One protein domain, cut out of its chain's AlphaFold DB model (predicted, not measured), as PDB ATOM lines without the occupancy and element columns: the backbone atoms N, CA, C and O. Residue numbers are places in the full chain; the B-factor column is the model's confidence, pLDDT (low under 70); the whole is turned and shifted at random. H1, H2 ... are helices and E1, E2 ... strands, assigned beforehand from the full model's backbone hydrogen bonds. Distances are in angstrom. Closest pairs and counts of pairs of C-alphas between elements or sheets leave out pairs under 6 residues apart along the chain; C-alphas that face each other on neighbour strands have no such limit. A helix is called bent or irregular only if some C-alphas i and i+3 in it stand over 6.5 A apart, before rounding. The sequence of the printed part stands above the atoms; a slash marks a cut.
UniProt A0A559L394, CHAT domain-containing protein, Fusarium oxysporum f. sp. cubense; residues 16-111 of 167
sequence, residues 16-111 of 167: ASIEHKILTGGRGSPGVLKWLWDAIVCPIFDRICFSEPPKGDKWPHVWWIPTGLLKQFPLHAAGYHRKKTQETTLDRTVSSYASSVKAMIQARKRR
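What this domain is: This is residues 16 to 111 of the 167 residues of the protein "CHAT domain-containing protein" of Fusarium oxysporum f. sp. cubense (UniProt A0A559L394). A kinked helix, H2, and a short pair of parallel strands, E1 and E2, lie nearest the middle of a loop-rich domain, with H1 and H4 at opposite ends of its longest axis and H3 packed on H1. The long stretch of residues 73 to 93 passes through the middle and swings well out from it. The printed part has 96 residues, mostly helix among its named elements, in the order H1, H2, E1, H3, E2, H4. It is compact, with a radius of gyration of the C-alphas of 14.2 A and spans of 42 by 32 by 20 A.

Where its parts are: H1, residues 16 to 24, begins at C-alpha (-28.912, -6.842, -4.210) and is 11.9 A long. H2, residues 30 to 47, is 24.2 A long, with a kink of 37 degrees near residue 37; it is irregular, C-alphas 39 and 42 being 7.2 A apart. E1 is residues 61 to 64, H3 residues 68 to 72 and E2 residues 94 to 97. H4, residues 101 to 109, is 12.4 A long and ends at C-alpha (-23.604, 6.852, -40.272).

How they stand to each other: H1 is close to but not clearly touching H2; their closest C-alphas, of Lys 21 and Val 32, are 6.9 A apart. H1 and H3 touch, closest at the C-alphas of Ile 18 and Leu 69, 7.1 A. E1 and E2 are parallel at 28 degrees, with N 62 and O 94 within hydrogen-bond range at 2.8 A. E1, H3 and E2 form a strand-helix-strand unit, two parallel neighbour strands with a helix between along the chain, and its crossover is right-handed. H4 touches no helix, and is only just apart from E1, at 8.5 A. Every O i to N i+4 pair is within hydrogen-bond range in H1 and H4, 12 of 14 in H2, and 0 of 1 in H3, where 2 of 2 O i to N i+3 pairs are.

The domain as a whole: The farthest C-alphas, of Thr 24 and Arg 111, are 42.0 A apart. The printed part has no cut; the links H2 to E1 and H3 to E2 are long. Mean pLDDT of the printed part is 92.6, and residue 111 alone is under 70.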
ATOM      1  N   ALA A  16     -27.851  -6.286  -5.045       94.31
ATOM      2  CA  ALA A  16     -28.912  -6.842  -4.210       94.31
ATOM      3  C   ALA A  16     -30.241  -6.088  -4.396       94.31
ATOM      4  O   ALA A  16     -31.290  -6.715  -4.514       94.31
ATOM      5  N   SER A  17     -30.206  -4.751  -4.500       93.62
ATOM      6  CA  SER A  17     -31.416  -3.960  -4.767       93.62
ATOM      7  C   SER A  17     -32.022  -4.263  -6.144       93.62
ATOM      8  O   SER A  17     -33.237  -4.416  -6.252       93.62
ATOM      9  N   ILE A  18     -31.190  -4.427  -7.181       94.56
ATOM     10  CA  ILE A  18     -31.632  -4.765  -8.542       94.56
ATOM     11  C   ILE A  18     -32.291  -6.147  -8.556       94.56
ATOM     12  O   ILE A  18     -33.401  -6.298  -9.065       94.56
ATOM     13  N   GLU A  19     -31.628  -7.148  -7.975       94.44
ATOM     14  CA  GLU A  19     -32.123  -8.526  -7.898       94.44
ATOM     15  C   GLU A  19     -33.437  -8.596  -7.116       94.44
ATOM     16  O   GLU A  19     -34.424  -9.142  -7.612       94.44
ATOM     17  N   HIS A  20     -33.502  -7.938  -5.958       92.81
ATOM     18  CA  HIS A  20     -34.727  -7.848  -5.173       92.81
ATOM     19  C   HIS A  20     -35.882  -7.250  -5.989       92.81
ATOM     20  O   HIS A  20     -36.994  -7.778  -5.961       92.81
ATOM     21  N   LYS A  21     -35.650  -6.169  -6.746       93.50
ATOM     22  CA  LYS A  21     -36.695  -5.518  -7.559       93.50
ATOM     23  C   LYS A  21     -37.163  -6.378  -8.733       93.50
ATOM     24  O   LYS A  21     -38.329  -6.272  -9.095       93.50
ATOM     25  N   ILE A  22     -36.305  -7.237  -9.289       90.44
ATOM     26  CA  ILE A  22     -36.698  -8.215 -10.318       90.44
ATOM     27  C   ILE A  22     -37.617  -9.287  -9.730       90.44
ATOM     28  O   ILE A  22     -38.588  -9.670 -10.377       90.44
ATOM     29  N   LEU A  23     -37.304  -9.770  -8.525       87.94
ATOM     30  CA  LEU A  23     -38.028 -10.875  -7.896       87.94
ATOM     31  C   LEU A  23     -39.357 -10.443  -7.269       87.94
ATOM     32  O   LEU A  23     -40.313 -11.211  -7.263       87.94
ATOM     33  N   THR A  24     -39.418  -9.228  -6.722       83.31
ATOM     34  CA  THR A  24     -40.545  -8.775  -5.884       83.31
ATOM     35  C   THR A  24     -41.425  -7.713  -6.539       83.31
ATOM     36  O   THR A  24     -42.526  -7.448  -6.061       83.31
ATOM     37  N   GLY A  25     -40.956  -7.072  -7.613       72.44
ATOM     38  CA  GLY A  25     -41.647  -5.964  -8.257       72.44
ATOM     39  C   GLY A  25     -42.055  -6.291  -9.686       72.44
ATOM     40  O   GLY A  25     -41.248  -6.747 -10.492       72.44
ATOM     41  N   GLY A  26     -43.290  -5.944 -10.056       80.94
ATOM     42  CA  GLY A  26     -43.596  -5.739 -11.469       80.94
ATOM     43  C   GLY A  26     -42.628  -4.686 -12.015       80.94
ATOM     44  O   GLY A  26     -42.526  -3.598 -11.444       80.94
ATOM     45  N   ARG A  27     -41.890  -4.997 -13.086       83.31
ATOM     46  CA  ARG A  27     -40.799  -4.146 -13.613       83.31
ATOM     47  C   ARG A  27     -41.266  -2.738 -14.009       83.31
ATOM     48  O   ARG A  27     -40.483  -1.799 -13.956       83.31
ATOM     49  N   GLY A  28     -42.545  -2.604 -14.366       85.44
ATOM     50  CA  GLY A  28     -43.228  -1.332 -14.629       85.44
ATOM     51  C   GLY A  28     -44.128  -0.846 -13.487       85.44
ATOM     52  O   GLY A  28     -44.932   0.057 -13.685       85.44
ATOM     53  N   SER A  29     -44.055  -1.450 -12.299       93.75
ATOM     54  CA  SER A  29     -44.868  -1.016 -11.160       93.75
ATOM     55  C   SER A  29     -44.449   0.388 -10.708       93.75
ATOM     56  O   SER A  29     -43.251   0.689 -10.698       93.75
ATOM     57  N   PRO A  30     -45.382   1.239 -10.245       94.31
ATOM     58  CA  PRO A  30     -45.055   2.602  -9.820       94.31
ATOM     59  C   PRO A  30     -43.937   2.682  -8.768       94.31
ATOM     60  O   PRO A  30     -43.140   3.614  -8.782       94.31
ATOM     61  N   GLY A  31     -43.840   1.691  -7.874       94.94
ATOM     62  CA  GLY A  31     -42.771   1.626  -6.872       94.94
ATOM     63  C   GLY A  31     -41.392   1.311  -7.459       94.94
ATOM     64  O   GLY A  31     -40.392   1.838  -6.977       94.94
ATOM     65  N   VAL A  32     -41.322   0.478  -8.504       95.88
ATOM     66  CA  VAL A  32     -40.075   0.223  -9.243       95.88
ATOM     67  C   VAL A  32     -39.699   1.442 -10.082       95.88
ATOM     68  O   VAL A  32     -38.544   1.845 -10.048       95.88
ATOM     69  N   LEU A  33     -40.658   2.071 -10.770       97.38
ATOM     70  CA  LEU A  33     -40.400   3.263 -11.590       97.38
ATOM     71  C   LEU A  33     -39.902   4.450 -10.758       97.38
ATOM     72  O   LEU A  33     -38.965   5.126 -11.177       97.38
ATOM     73  N   LYS A  34     -40.463   4.652  -9.559       97.00
ATOM     74  CA  LYS A  34     -39.939   5.612  -8.579       97.00
ATOM     75  C   LYS A  34     -38.500   5.270  -8.180       97.00
ATOM     76  O   LYS A  34     -37.638   6.134  -8.182       97.00
ATOM     77  N   TRP A  35     -38.223   4.012  -7.845       96.75
ATOM     78  CA  TRP A  35     -36.871   3.610  -7.451       96.75
ATOM     79  C   TRP A  35     -35.847   3.804  -8.580       96.75
ATOM     80  O   TRP A  35     -34.756   4.294  -8.320       96.75
ATOM     81  N   LEU A  36     -36.196   3.480  -9.832       97.50
ATOM     82  CA  LEU A  36     -35.335   3.745 -10.993       97.50
ATOM     83  C   LEU A  36     -35.054   5.239 -11.167       97.50
ATOM     84  O   LEU A  36     -33.967   5.617 -11.599       97.50
ATOM     85  N   TRP A  37     -36.036   6.079 -10.850       97.62
ATOM     86  CA  TRP A  37     -35.876   7.522 -10.892       97.62
ATOM     87  C   TRP A  37     -34.848   7.984  -9.866       97.62
ATOM     88  O   TRP A  37     -33.834   8.559 -10.251       97.62
ATOM     89  N   ASP A  38     -35.073   7.647  -8.598       97.38
ATOM     90  CA  ASP A  38     -34.229   8.081  -7.484       97.38
ATOM     91  C   ASP A  38     -32.801   7.514  -7.596       97.38
ATOM     92  O   ASP A  38     -31.825   8.246  -7.468       97.38
ATOM     93  N   ALA A  39     -32.662   6.217  -7.891       97.19
ATOM     94  CA  ALA A  39     -31.372   5.527  -7.843       97.19
ATOM     95  C   ALA A  39     -30.536   5.652  -9.128       97.19
ATOM     96  O   ALA A  39     -29.346   5.339  -9.108       97.19
ATOM     97  N   ILE A  40     -31.144   6.025 -10.264       97.06
ATOM     98  CA  ILE A  40     -30.471   5.998 -11.575       97.06
ATOM     99  C   ILE A  40     -30.703   7.282 -12.361       97.06
ATOM    100  O   ILE A  40     -29.742   7.972 -12.697       97.06
ATOM    101  N   VAL A  41     -31.952   7.586 -12.718       97.50
ATOM    102  CA  VAL A  41     -32.217   8.621 -13.729       97.50
ATOM    103  C   VAL A  41     -31.987  10.026 -13.189       97.50
ATOM    104  O   VAL A  41     -31.285  10.793 -13.844       97.50
ATOM    105  N   CYS A  42     -32.523  10.357 -12.014       96.75
ATOM    106  CA  CYS A  42     -32.383  11.692 -11.437       96.75
ATOM    107  C   CYS A  42     -30.904  12.081 -11.246       96.75
ATOM    108  O   CYS A  42     -30.510  13.101 -11.809       96.75
ATOM    109  N   PRO A  43     -30.035  11.248 -10.623       96.69
ATOM    110  CA  PRO A  43     -28.615  11.586 -10.474       96.69
ATOM    111  C   PRO A  43     -27.887  11.806 -11.808       96.69
ATOM    112  O   PRO A  43     -27.012  12.666 -11.918       96.69
ATOM    113  N   ILE A  44     -28.236  11.029 -12.841       96.19
ATOM    114  CA  ILE A  44     -27.657  11.195 -14.180       96.19
ATOM    115  C   ILE A  44     -28.133  12.509 -14.801       96.19
ATOM    116  O   ILE A  44     -27.317  13.245 -15.353       96.19
ATOM    117  N   PHE A  45     -29.430  12.803 -14.709       96.12
ATOM    118  CA  PHE A  45     -30.033  14.010 -15.269       96.12
ATOM    119  C   PHE A  45     -29.498  15.270 -14.604       96.12
ATOM    120  O   PHE A  45     -29.154  16.210 -15.316       96.12
ATOM    121  N   ASP A  46     -29.310  15.259 -13.288       94.50
ATOM    122  CA  ASP A  46     -28.688  16.369 -12.570       94.50
ATOM    123  C   ASP A  46     -27.252  16.611 -13.042       94.50
ATOM    124  O   ASP A  46     -26.851  17.751 -13.282       94.50
ATOM    125  N   ARG A  47     -26.485  15.541 -13.296       94.19
ATOM    126  CA  ARG A  47     -25.118  15.672 -13.815       94.19
ATOM    127  C   ARG A  47     -25.059  16.279 -15.217       94.19
ATOM    128  O   ARG A  47     -24.125  17.025 -15.506       94.19
ATOM    129  N   ILE A  48     -26.008  15.942 -16.091       91.75
ATOM    130  CA  ILE A  48     -26.041  16.412 -17.488       91.75
ATOM    131  C   ILE A  48     -26.980  17.609 -17.702       91.75
ATOM    132  O   ILE A  48     -27.245  17.977 -18.844       91.75
ATOM    133  N   CYS A  49     -27.445  18.237 -16.614       91.94
ATOM    134  CA  CYS A  49     -28.314  19.418 -16.611       91.94
ATOM    135  C   CYS A  49     -29.685  19.205 -17.285       91.94
ATOM    136  O   CYS A  49     -30.234  20.125 -17.890       91.94
ATOM    137  N   PHE A  50     -30.255  18.002 -17.174       93.56
ATOM    138  CA  PHE A  50     -31.626  17.662 -17.590       93.56
ATOM    139  C   PHE A  50     -32.575  17.629 -16.376       93.56
ATOM    140  O   PHE A  50     -33.472  16.791 -16.286       93.56
ATOM    141  N   SER A  51     -32.346  18.501 -15.392       89.88
ATOM    142  CA  SER A  51     -33.104  18.526 -14.132       89.88
ATOM    143  C   SER A  51     -34.528  19.066 -14.280       89.88
ATOM    144  O   SER A  51     -35.363  18.804 -13.426       89.88
ATOM    145  N   GLU A  52     -34.826  19.775 -15.368       91.94
ATOM    146  CA  GLU A  52     -36.124  20.405 -15.612       91.94
ATOM    147  C   GLU A  52     -36.688  19.993 -16.978       91.94
ATOM    148  O   GLU A  52     -35.911  19.670 -17.887       91.94
ATOM    149  N   PRO A  53     -38.020  20.026 -17.157       92.50
ATOM    150  CA  PRO A  53     -38.644  19.843 -18.461       92.50
ATOM    151  C   PRO A  53     -38.078  20.819 -19.507       92.50
ATOM    152  O   PRO A  53     -37.839  21.996 -19.197       92.50
ATOM    153  N   PRO A  54     -37.858  20.373 -20.757       91.12
ATOM    154  CA  PRO A  54     -37.366  21.245 -21.812       91.12
ATOM    155  C   PRO A  54     -38.374  22.363 -22.101       91.12
ATOM    156  O   PRO A  54     -39.587  22.163 -22.108       91.12
ATOM    157  N   LYS A  55     -37.863  23.567 -22.372       88.00
ATOM    158  CA  LYS A  55     -38.694  24.699 -22.798       88.00
ATOM    159  C   LYS A  55     -38.908  24.631 -24.313       88.00
ATOM    160  O   LYS A  55     -37.944  24.711 -25.074       88.00
ATOM    161  N   GLY A  56     -40.167  24.545 -24.739       87.50
ATOM    162  CA  GLY A  56     -40.557  24.489 -26.153       87.50
ATOM    163  C   GLY A  56     -40.355  23.112 -26.794       87.50
ATOM    164  O   GLY A  56     -40.212  22.104 -26.111       87.50
ATOM    165  N   ASP A  57     -40.319  23.073 -28.128       86.62
ATOM    166  CA  ASP A  57     -40.400  21.812 -28.888       86.62
ATOM    167  C   ASP A  57     -39.057  21.079 -29.051       86.62
ATOM    168  O   ASP A  57     -38.979  20.008 -29.655       86.62
ATOM    169  N   LYS A  58     -37.962  21.638 -28.523       89.31
ATOM    170  CA  LYS A  58     -36.618  21.055 -28.644       89.31
ATOM    171  C   LYS A  58     -36.315  20.140 -27.466       89.31
ATOM    172  O   LYS A  58     -35.683  20.544 -26.493       89.31
ATOM    173  N   TRP A  59     -36.732  18.889 -27.595       93.75
ATOM    174  CA  TRP A  59     -36.498  17.869 -26.581       93.75
ATOM    175  C   TRP A  59     -35.107  17.233 -26.713       93.75
ATOM    176  O   TRP A  59     -34.717  16.833 -27.816       93.75
ATOM    177  N   PRO A  60     -34.347  17.085 -25.613       94.25
ATOM    178  CA  PRO A  60     -33.121  16.302 -25.636       94.25
ATOM    179  C   PRO A  60     -33.436  14.816 -25.855       94.25
ATOM    180  O   PRO A  60     -34.415  14.281 -25.332       94.25
ATOM    181  N   HIS A  61     -32.577  14.133 -26.613       93.88
ATOM    182  CA  HIS A  61     -32.719  12.707 -26.914       93.88
ATOM    183  C   HIS A  61     -31.679  11.887 -26.152       93.88
ATOM    184  O   HIS A  61     -30.478  12.006 -26.406       93.88
ATOM    185  N   VAL A  62     -32.135  11.016 -25.252       95.19
ATOM    186  CA  VAL A  62     -31.287  10.073 -24.517       95.19
ATOM    187  C   VAL A  62     -31.343   8.683 -25.148       95.19
ATOM    188  O   VAL A  62     -32.413   8.142 -25.428       95.19
ATOM    189  N   TRP A  63     -30.164   8.088 -25.342       95.31
ATOM    190  CA  TRP A  63     -30.005   6.699 -25.770       95.31
ATOM    191  C   TRP A  63     -29.553   5.839 -24.591       95.31
ATOM    192  O   TRP A  63     -28.420   5.945 -24.125       95.31
ATOM    193  N   TRP A  64     -30.434   4.961 -24.125       96.62
ATOM    194  CA  TRP A  64     -30.177   4.033 -23.033       96.62
ATOM    195  C   TRP A  64     -29.479   2.773 -23.551       96.62
ATOM    196  O   TRP A  64     -29.967   2.096 -24.459       96.62
ATOM    197  N   ILE A  65     -28.348   2.425 -22.940       96.44
ATOM    198  CA  ILE A  65     -27.609   1.185 -23.218       96.44
ATOM    199  C   ILE A  65     -27.443   0.420 -21.895       96.44
ATOM    200  O   ILE A  65     -26.347   0.382 -21.334       96.44
ATOM    201  N   PRO A  66     -28.530  -0.138 -21.328       94.44
ATOM    202  CA  PRO A  66     -28.447  -0.875 -20.074       94.44
ATOM    203  C   PRO A  66     -27.669  -2.186 -20.254       94.44
ATOM    204  O   PRO A  66     -27.727  -2.842 -21.299       94.44
ATOM    205  N   THR A  67     -26.964  -2.609 -19.208       92.50
ATOM    206  CA  THR A  67     -26.191  -3.859 -19.183       92.50
ATOM    207  C   THR A  67     -26.679  -4.790 -18.072       92.50
ATOM    208  O   THR A  67     -27.336  -4.368 -17.121       92.50
ATOM    209  N   GLY A  68     -26.408  -6.092 -18.216       93.75
ATOM    210  CA  GLY A  68     -26.803  -7.104 -17.233       93.75
ATOM    211  C   GLY A  68     -28.296  -7.074 -16.883       93.75
ATOM    212  O   GLY A  68     -29.153  -6.965 -17.761       93.75
ATOM    213  N   LEU A  69     -28.591  -7.157 -15.584       93.50
ATOM    214  CA  LEU A  69     -29.950  -7.182 -15.039       93.50
ATOM    215  C   LEU A  69     -30.734  -5.882 -15.287       93.50
ATOM    216  O   LEU A  69     -31.958  -5.924 -15.386       93.50
ATOM    217  N   LEU A  70     -30.054  -4.745 -15.477       92.94
ATOM    218  CA  LEU A  70     -30.713  -3.457 -15.725       92.94
ATOM    219  C   LEU A  70     -31.469  -3.411 -17.059       92.94
ATOM    220  O   LEU A  70     -32.397  -2.621 -17.204       92.94
ATOM    221  N   LYS A  71     -31.139  -4.294 -18.014       93.50
ATOM    222  CA  LYS A  71     -31.862  -4.423 -19.297       93.50
ATOM    223  C   LYS A  71     -33.339  -4.772 -19.127       93.50
ATOM    224  O   LYS A  71     -34.121  -4.588 -20.051       93.50
ATOM    225  N   GLN A  72     -33.708  -5.305 -17.966       92.38
ATOM    226  CA  GLN A  72     -35.071  -5.708 -17.656       92.38
ATOM    227  C   GLN A  72     -35.963  -4.517 -17.279       92.38
ATOM    228  O   GLN A  72     -37.183  -4.664 -17.267       92.38
ATOM    229  N   PHE A  73     -35.382  -3.356 -16.973       95.75
ATOM    230  CA  PHE A  73     -36.108  -2.222 -16.422       95.75
ATOM    231  C   PHE A  73     -36.375  -1.118 -17.459       95.75
ATOM    232  O   PHE A  73     -35.498  -0.781 -18.262       95.75
ATOM    233  N   PRO A  74     -37.562  -0.490 -17.420       96.25
ATOM    234  CA  PRO A  74     -37.924   0.579 -18.341       96.25
ATOM    235  C   PRO A  74     -37.379   1.938 -17.861       96.25
ATOM    236  O   PRO A  74     -38.122   2.767 -17.347       96.25
ATOM    237  N   LEU A  75     -36.076   2.191 -18.032       97.56
ATOM    238  CA  LEU A  75     -35.438   3.482 -17.680       97.56
ATOM    239  C   LEU A  75     -36.146   4.708 -18.292       97.56
ATOM    240  O   LEU A  75     -36.277   5.742 -17.638       97.56
ATOM    241  N   HIS A  76     -36.663   4.571 -19.515       97.12
ATOM    242  CA  HIS A  76     -37.455   5.606 -20.187       97.12
ATOM    243  C   HIS A  76     -38.759   5.968 -19.458       97.12
ATOM    244  O   HIS A  76     -39.308   7.028 -19.711       97.12
ATOM    245  N   ALA A  77     -39.253   5.100 -18.574       97.25
ATOM    246  CA  ALA A  77     -40.469   5.302 -17.794       97.25
ATOM    247  C   ALA A  77     -40.175   5.538 -16.305       97.25
ATOM    248  O   ALA A  77     -41.100   5.541 -15.496       97.25
ATOM    249  N   ALA A  78     -38.914   5.703 -15.902       97.94
ATOM    250  CA  ALA A  78     -38.593   6.031 -14.519       97.94
ATOM    251  C   ALA A  78     -39.266   7.356 -14.123       97.94
ATOM    252  O   ALA A  78     -39.262   8.315 -14.896       97.94
ATOM    253  N   GLY A  79     -39.866   7.406 -12.935       97.62
ATOM    254  CA  GLY A  79     -40.461   8.640 -12.435       97.62
ATOM    255  C   GLY A  79     -41.554   8.467 -11.391       97.62
ATOM    256  O   GLY A  79     -42.001   7.362 -11.067       97.62
ATOM    257  N   TYR A  80     -42.013   9.608 -10.888       97.38
ATOM    258  CA  TYR A  80     -43.071   9.734  -9.893       97.38
ATOM    259  C   TYR A  80     -44.485   9.786 -10.500       97.38
ATOM    260  O   TYR A  80     -45.227  10.739 -10.295       97.38
ATOM    261  N   HIS A  81     -44.927   8.709 -11.153       94.62
ATOM    262  CA  HIS A  81     -46.223   8.660 -11.871       94.62
ATOM    263  C   HIS A  81     -47.491   8.811 -11.017       94.62
ATOM    264  O   HIS A  81     -48.581   9.009 -11.543       94.62
ATOM    265  N   ARG A  82     -47.387   8.675  -9.688       92.94
ATOM    266  CA  ARG A  82     -48.520   8.881  -8.761       92.94
ATOM    267  C   ARG A  82     -48.588  10.296  -8.195       92.94
ATOM    268  O   ARG A  82     -49.568  10.635  -7.537       92.94
ATOM    269  N   LYS A  83     -47.547  11.100  -8.400       90.94
ATOM    270  CA  LYS A  83     -47.522  12.500  -7.991       90.94
ATOM    271  C   LYS A  83     -47.889  13.364  -9.196       90.94
ATOM    272  O   LYS A  83     -47.584  13.016 -10.329       90.94
ATOM    273  N   LYS A  84     -48.514  14.517  -8.953       87.94
ATOM    274  CA  LYS A  84     -48.741  15.540  -9.987       87.94
ATOM    275  C   LYS A  84     -47.477  16.394 -10.164       87.94
ATOM    276  O   LYS A  84     -47.490  17.587  -9.888       87.94
ATOM    277  N   THR A  85     -46.374  15.749 -10.532       90.38
ATOM    278  CA  THR A  85     -45.030  16.338 -10.676       90.38
ATOM    279  C   THR A  85     -44.444  15.961 -12.033       90.38
ATOM    280  O   THR A  85     -44.760  14.888 -12.532       90.38
ATOM    281  N   GLN A  86     -43.526  16.767 -12.568       93.56
ATOM    282  CA  GLN A  86     -42.793  16.485 -13.820       93.56
ATOM    283  C   GLN A  86     -41.456  15.753 -13.562       93.56
ATOM    284  O   GLN A  86     -40.454  15.917 -14.261       93.56
ATOM    285  N   GLU A  87     -41.413  14.979 -12.478       96.25
ATOM    286  CA  GLU A  87     -40.250  14.200 -12.051       96.25
ATOM    287  C   GLU A  87     -40.286  12.815 -12.712       96.25
ATOM    288  O   GLU A  87     -40.410  11.781 -12.046       96.25
ATOM    289  N   THR A  88     -40.257  12.804 -14.045       97.19
ATOM    290  CA  THR A  88     -40.183  11.581 -14.845       97.19
ATOM    291  C   THR A  88     -39.219  11.741 -16.016       97.19
ATOM    292  O   THR A  88     -38.939  12.845 -16.487       97.19
ATOM    293  N   THR A  89     -38.711  10.618 -16.521       97.62
ATOM    294  CA  THR A  89     -37.888  10.599 -17.736       97.62
ATOM    295  C   THR A  89     -38.667  11.116 -18.949       97.62
ATOM    296  O   THR A  89     -38.091  11.793 -19.806       97.62
ATOM    297  N   LEU A  90     -39.968  10.801 -19.002       95.69
ATOM    298  CA  LEU A  90     -40.879  11.153 -20.093       95.69
ATOM    299  C   LEU A  90     -41.175  12.651 -20.150       95.69
ATOM    300  O   LEU A  90     -41.400  13.161 -21.238       95.69
ATOM    301  N   ASP A  91     -41.118  13.356 -19.019       95.56
ATOM    302  CA  ASP A  91     -41.313  14.811 -18.965       95.56
ATOM    303  C   ASP A  91     -40.054  15.601 -19.357       95.56
ATOM    304  O   ASP A  91     -40.078  16.827 -19.423       95.56
ATOM    305  N   ARG A  92     -38.925  14.915 -19.582       95.81
ATOM    306  CA  ARG A  92     -37.613  15.564 -19.744       95.81
ATOM    307  C   ARG A  92     -36.909  15.228 -21.044       95.81
ATOM    308  O   ARG A  92     -36.125  16.034 -21.536       95.81
ATOM    309  N   THR A  93     -37.125  14.029 -21.581       96.62
ATOM    310  CA  THR A  93     -36.332  13.526 -22.706       96.62
ATOM    311  C   THR A  93     -37.158  12.666 -23.649       96.62
ATOM    312  O   THR A  93     -37.998  11.875 -23.224       96.62
ATOM    313  N   VAL A  94     -36.827  12.729 -24.936       95.88
ATOM    314  CA  VAL A  94     -37.142  11.634 -25.855       95.88
ATOM    315  C   VAL A  94     -36.165  10.503 -25.556       95.88
ATOM    316  O   VAL A  94     -34.962  10.729 -25.440       95.88
ATOM    317  N   SER A  95     -36.665   9.280 -25.421       96.31
ATOM    318  CA  SER A  95     -35.851   8.118 -25.060       96.31
ATOM    319  C   SER A  95     -35.769   7.108 -26.200       96.31
ATOM    320  O   SER A  95     -36.755   6.788 -26.856       96.31
ATOM    321  N   SER A  96     -34.586   6.547 -26.419       95.12
ATOM    322  CA  SER A  96     -34.383   5.381 -27.284       95.12
ATOM    323  C   SER A  96     -33.408   4.408 -26.649       95.12
ATOM    324  O   SER A  96     -32.709   4.749 -25.701       95.12
ATOM    325  N   TYR A  97     -33.363   3.185 -27.165       95.25
ATOM    326  CA  TYR A  97     -32.459   2.149 -26.683       95.25
ATOM    327  C   TYR A  97     -31.496   1.735 -27.786       95.25
ATOM    328  O   TYR A  97     -31.862   1.671 -28.959       95.25
ATOM    329  N   ALA A  98     -30.266   1.417 -27.403       94.12
ATOM    330  CA  ALA A  98     -29.294   0.789 -28.286       94.12
ATOM    331  C   ALA A  98     -28.616  -0.386 -27.581       94.12
ATOM    332  O   ALA A  98     -28.506  -0.433 -26.360       94.12
ATOM    333  N   SER A  99     -28.127  -1.343 -28.370       93.31
ATOM    334  CA  SER A  99     -27.382  -2.494 -27.851       93.31
ATOM    335  C   SER A  99     -25.925  -2.162 -27.517       93.31
ATOM    336  O   SER A  99     -25.312  -2.837 -26.695       93.31
ATOM    337  N   SER A 100     -25.353  -1.144 -28.170       93.06
ATOM    338  CA  SER A 100     -23.983  -0.675 -27.951       93.06
ATOM    339  C   SER A 100     -23.762   0.716 -28.547       93.06
ATOM    340  O   SER A 100     -24.479   1.146 -29.455       93.06
ATOM    341  N   VAL A 101     -22.699   1.389 -28.097       92.00
ATOM    342  CA  VAL A 101     -22.251   2.667 -28.674       92.00
ATOM    343  C   VAL A 101     -21.893   2.496 -30.155       92.00
ATOM    344  O   VAL A 101     -22.270   3.321 -30.983       92.00
ATOM    345  N   LYS A 102     -21.247   1.379 -30.527       93.12
ATOM    346  CA  LYS A 102     -20.914   1.063 -31.927       93.12
ATOM    347  C   LYS A 102     -22.165   0.943 -32.795       93.12
ATOM    348  O   LYS A 102     -22.189   1.507 -33.885       93.12
ATOM    349  N   ALA A 103     -23.200   0.244 -32.324       90.56
ATOM    350  CA  ALA A 103     -24.463   0.117 -33.052       90.56
ATOM    351  C   ALA A 103     -25.120   1.487 -33.278       90.56
ATOM    352  O   ALA A 103     -25.551   1.779 -34.390       90.56
ATOM    353  N   MET A 104     -25.109   2.357 -32.265       90.62
ATOM    354  CA  MET A 104     -25.621   3.726 -32.371       90.62
ATOM    355  C   MET A 104     -24.822   4.574 -33.375       90.62
ATOM    356  O   MET A 104     -25.412   5.227 -34.234       90.62
ATOM    357  N   ILE A 105     -23.485   4.542 -33.321       90.06
ATOM    358  CA  ILE A 105     -22.627   5.257 -34.282       90.06
ATOM    359  C   ILE A 105     -22.895   4.762 -35.707       90.06
ATOM    360  O   ILE A 105     -23.046   5.568 -36.625       90.06
ATOM    361  N   GLN A 106     -22.991   3.444 -35.900       88.81
ATOM    362  CA  GLN A 106     -23.282   2.859 -37.208       88.81
ATOM    363  C   GLN A 106     -24.673   3.252 -37.705       88.81
ATOM    364  O   GLN A 106     -24.801   3.593 -38.874       88.81
ATOM    365  N   ALA A 107     -25.693   3.268 -36.843       85.88
ATOM    366  CA  ALA A 107     -27.035   3.721 -37.207       85.88
ATOM    367  C   ALA A 107     -27.039   5.185 -37.679       85.88
ATOM    368  O   ALA A 107     -27.663   5.500 -38.687       85.88
ATOM    369  N   ARG A 108     -26.273   6.064 -37.016       84.94
ATOM    370  CA  ARG A 108     -26.128   7.477 -37.417       84.94
ATOM    371  C   ARG A 108     -25.397   7.643 -38.751       84.94
ATOM    372  O   ARG A 108     -25.796   8.474 -39.557       84.94
ATOM    373  N   LYS A 109     -24.347   6.852 -38.995       86.12
ATOM    374  CA  LYS A 109     -23.604   6.852 -40.272       86.12
ATOM    375  C   LYS A 109     -24.428   6.293 -41.422       86.12
ATOM    376  O   LYS A 109     -24.324   6.770 -42.542       86.12
ATOM    377  N   ARG A 110     -25.244   5.282 -41.131       75.94
ATOM    378  CA  ARG A 110     -26.101   4.595 -42.094       75.94
ATOM    379  C   ARG A 110     -27.273   5.424 -42.570       75.94
ATOM    380  O   ARG A 110     -28.075   4.810 -43.250       75.94
ATOM    381  N   ARG A 111     -27.380   6.720 -42.221       62.72
ATOM    382  CA  ARG A 111     -28.452   7.652 -42.613       62.72
ATOM    383  C   ARG A 111     -28.873   7.343 -44.049       62.72
ATOM    384  O   ARG A 111     -28.252   7.797 -45.005       62.72
TER     385      ARG A 111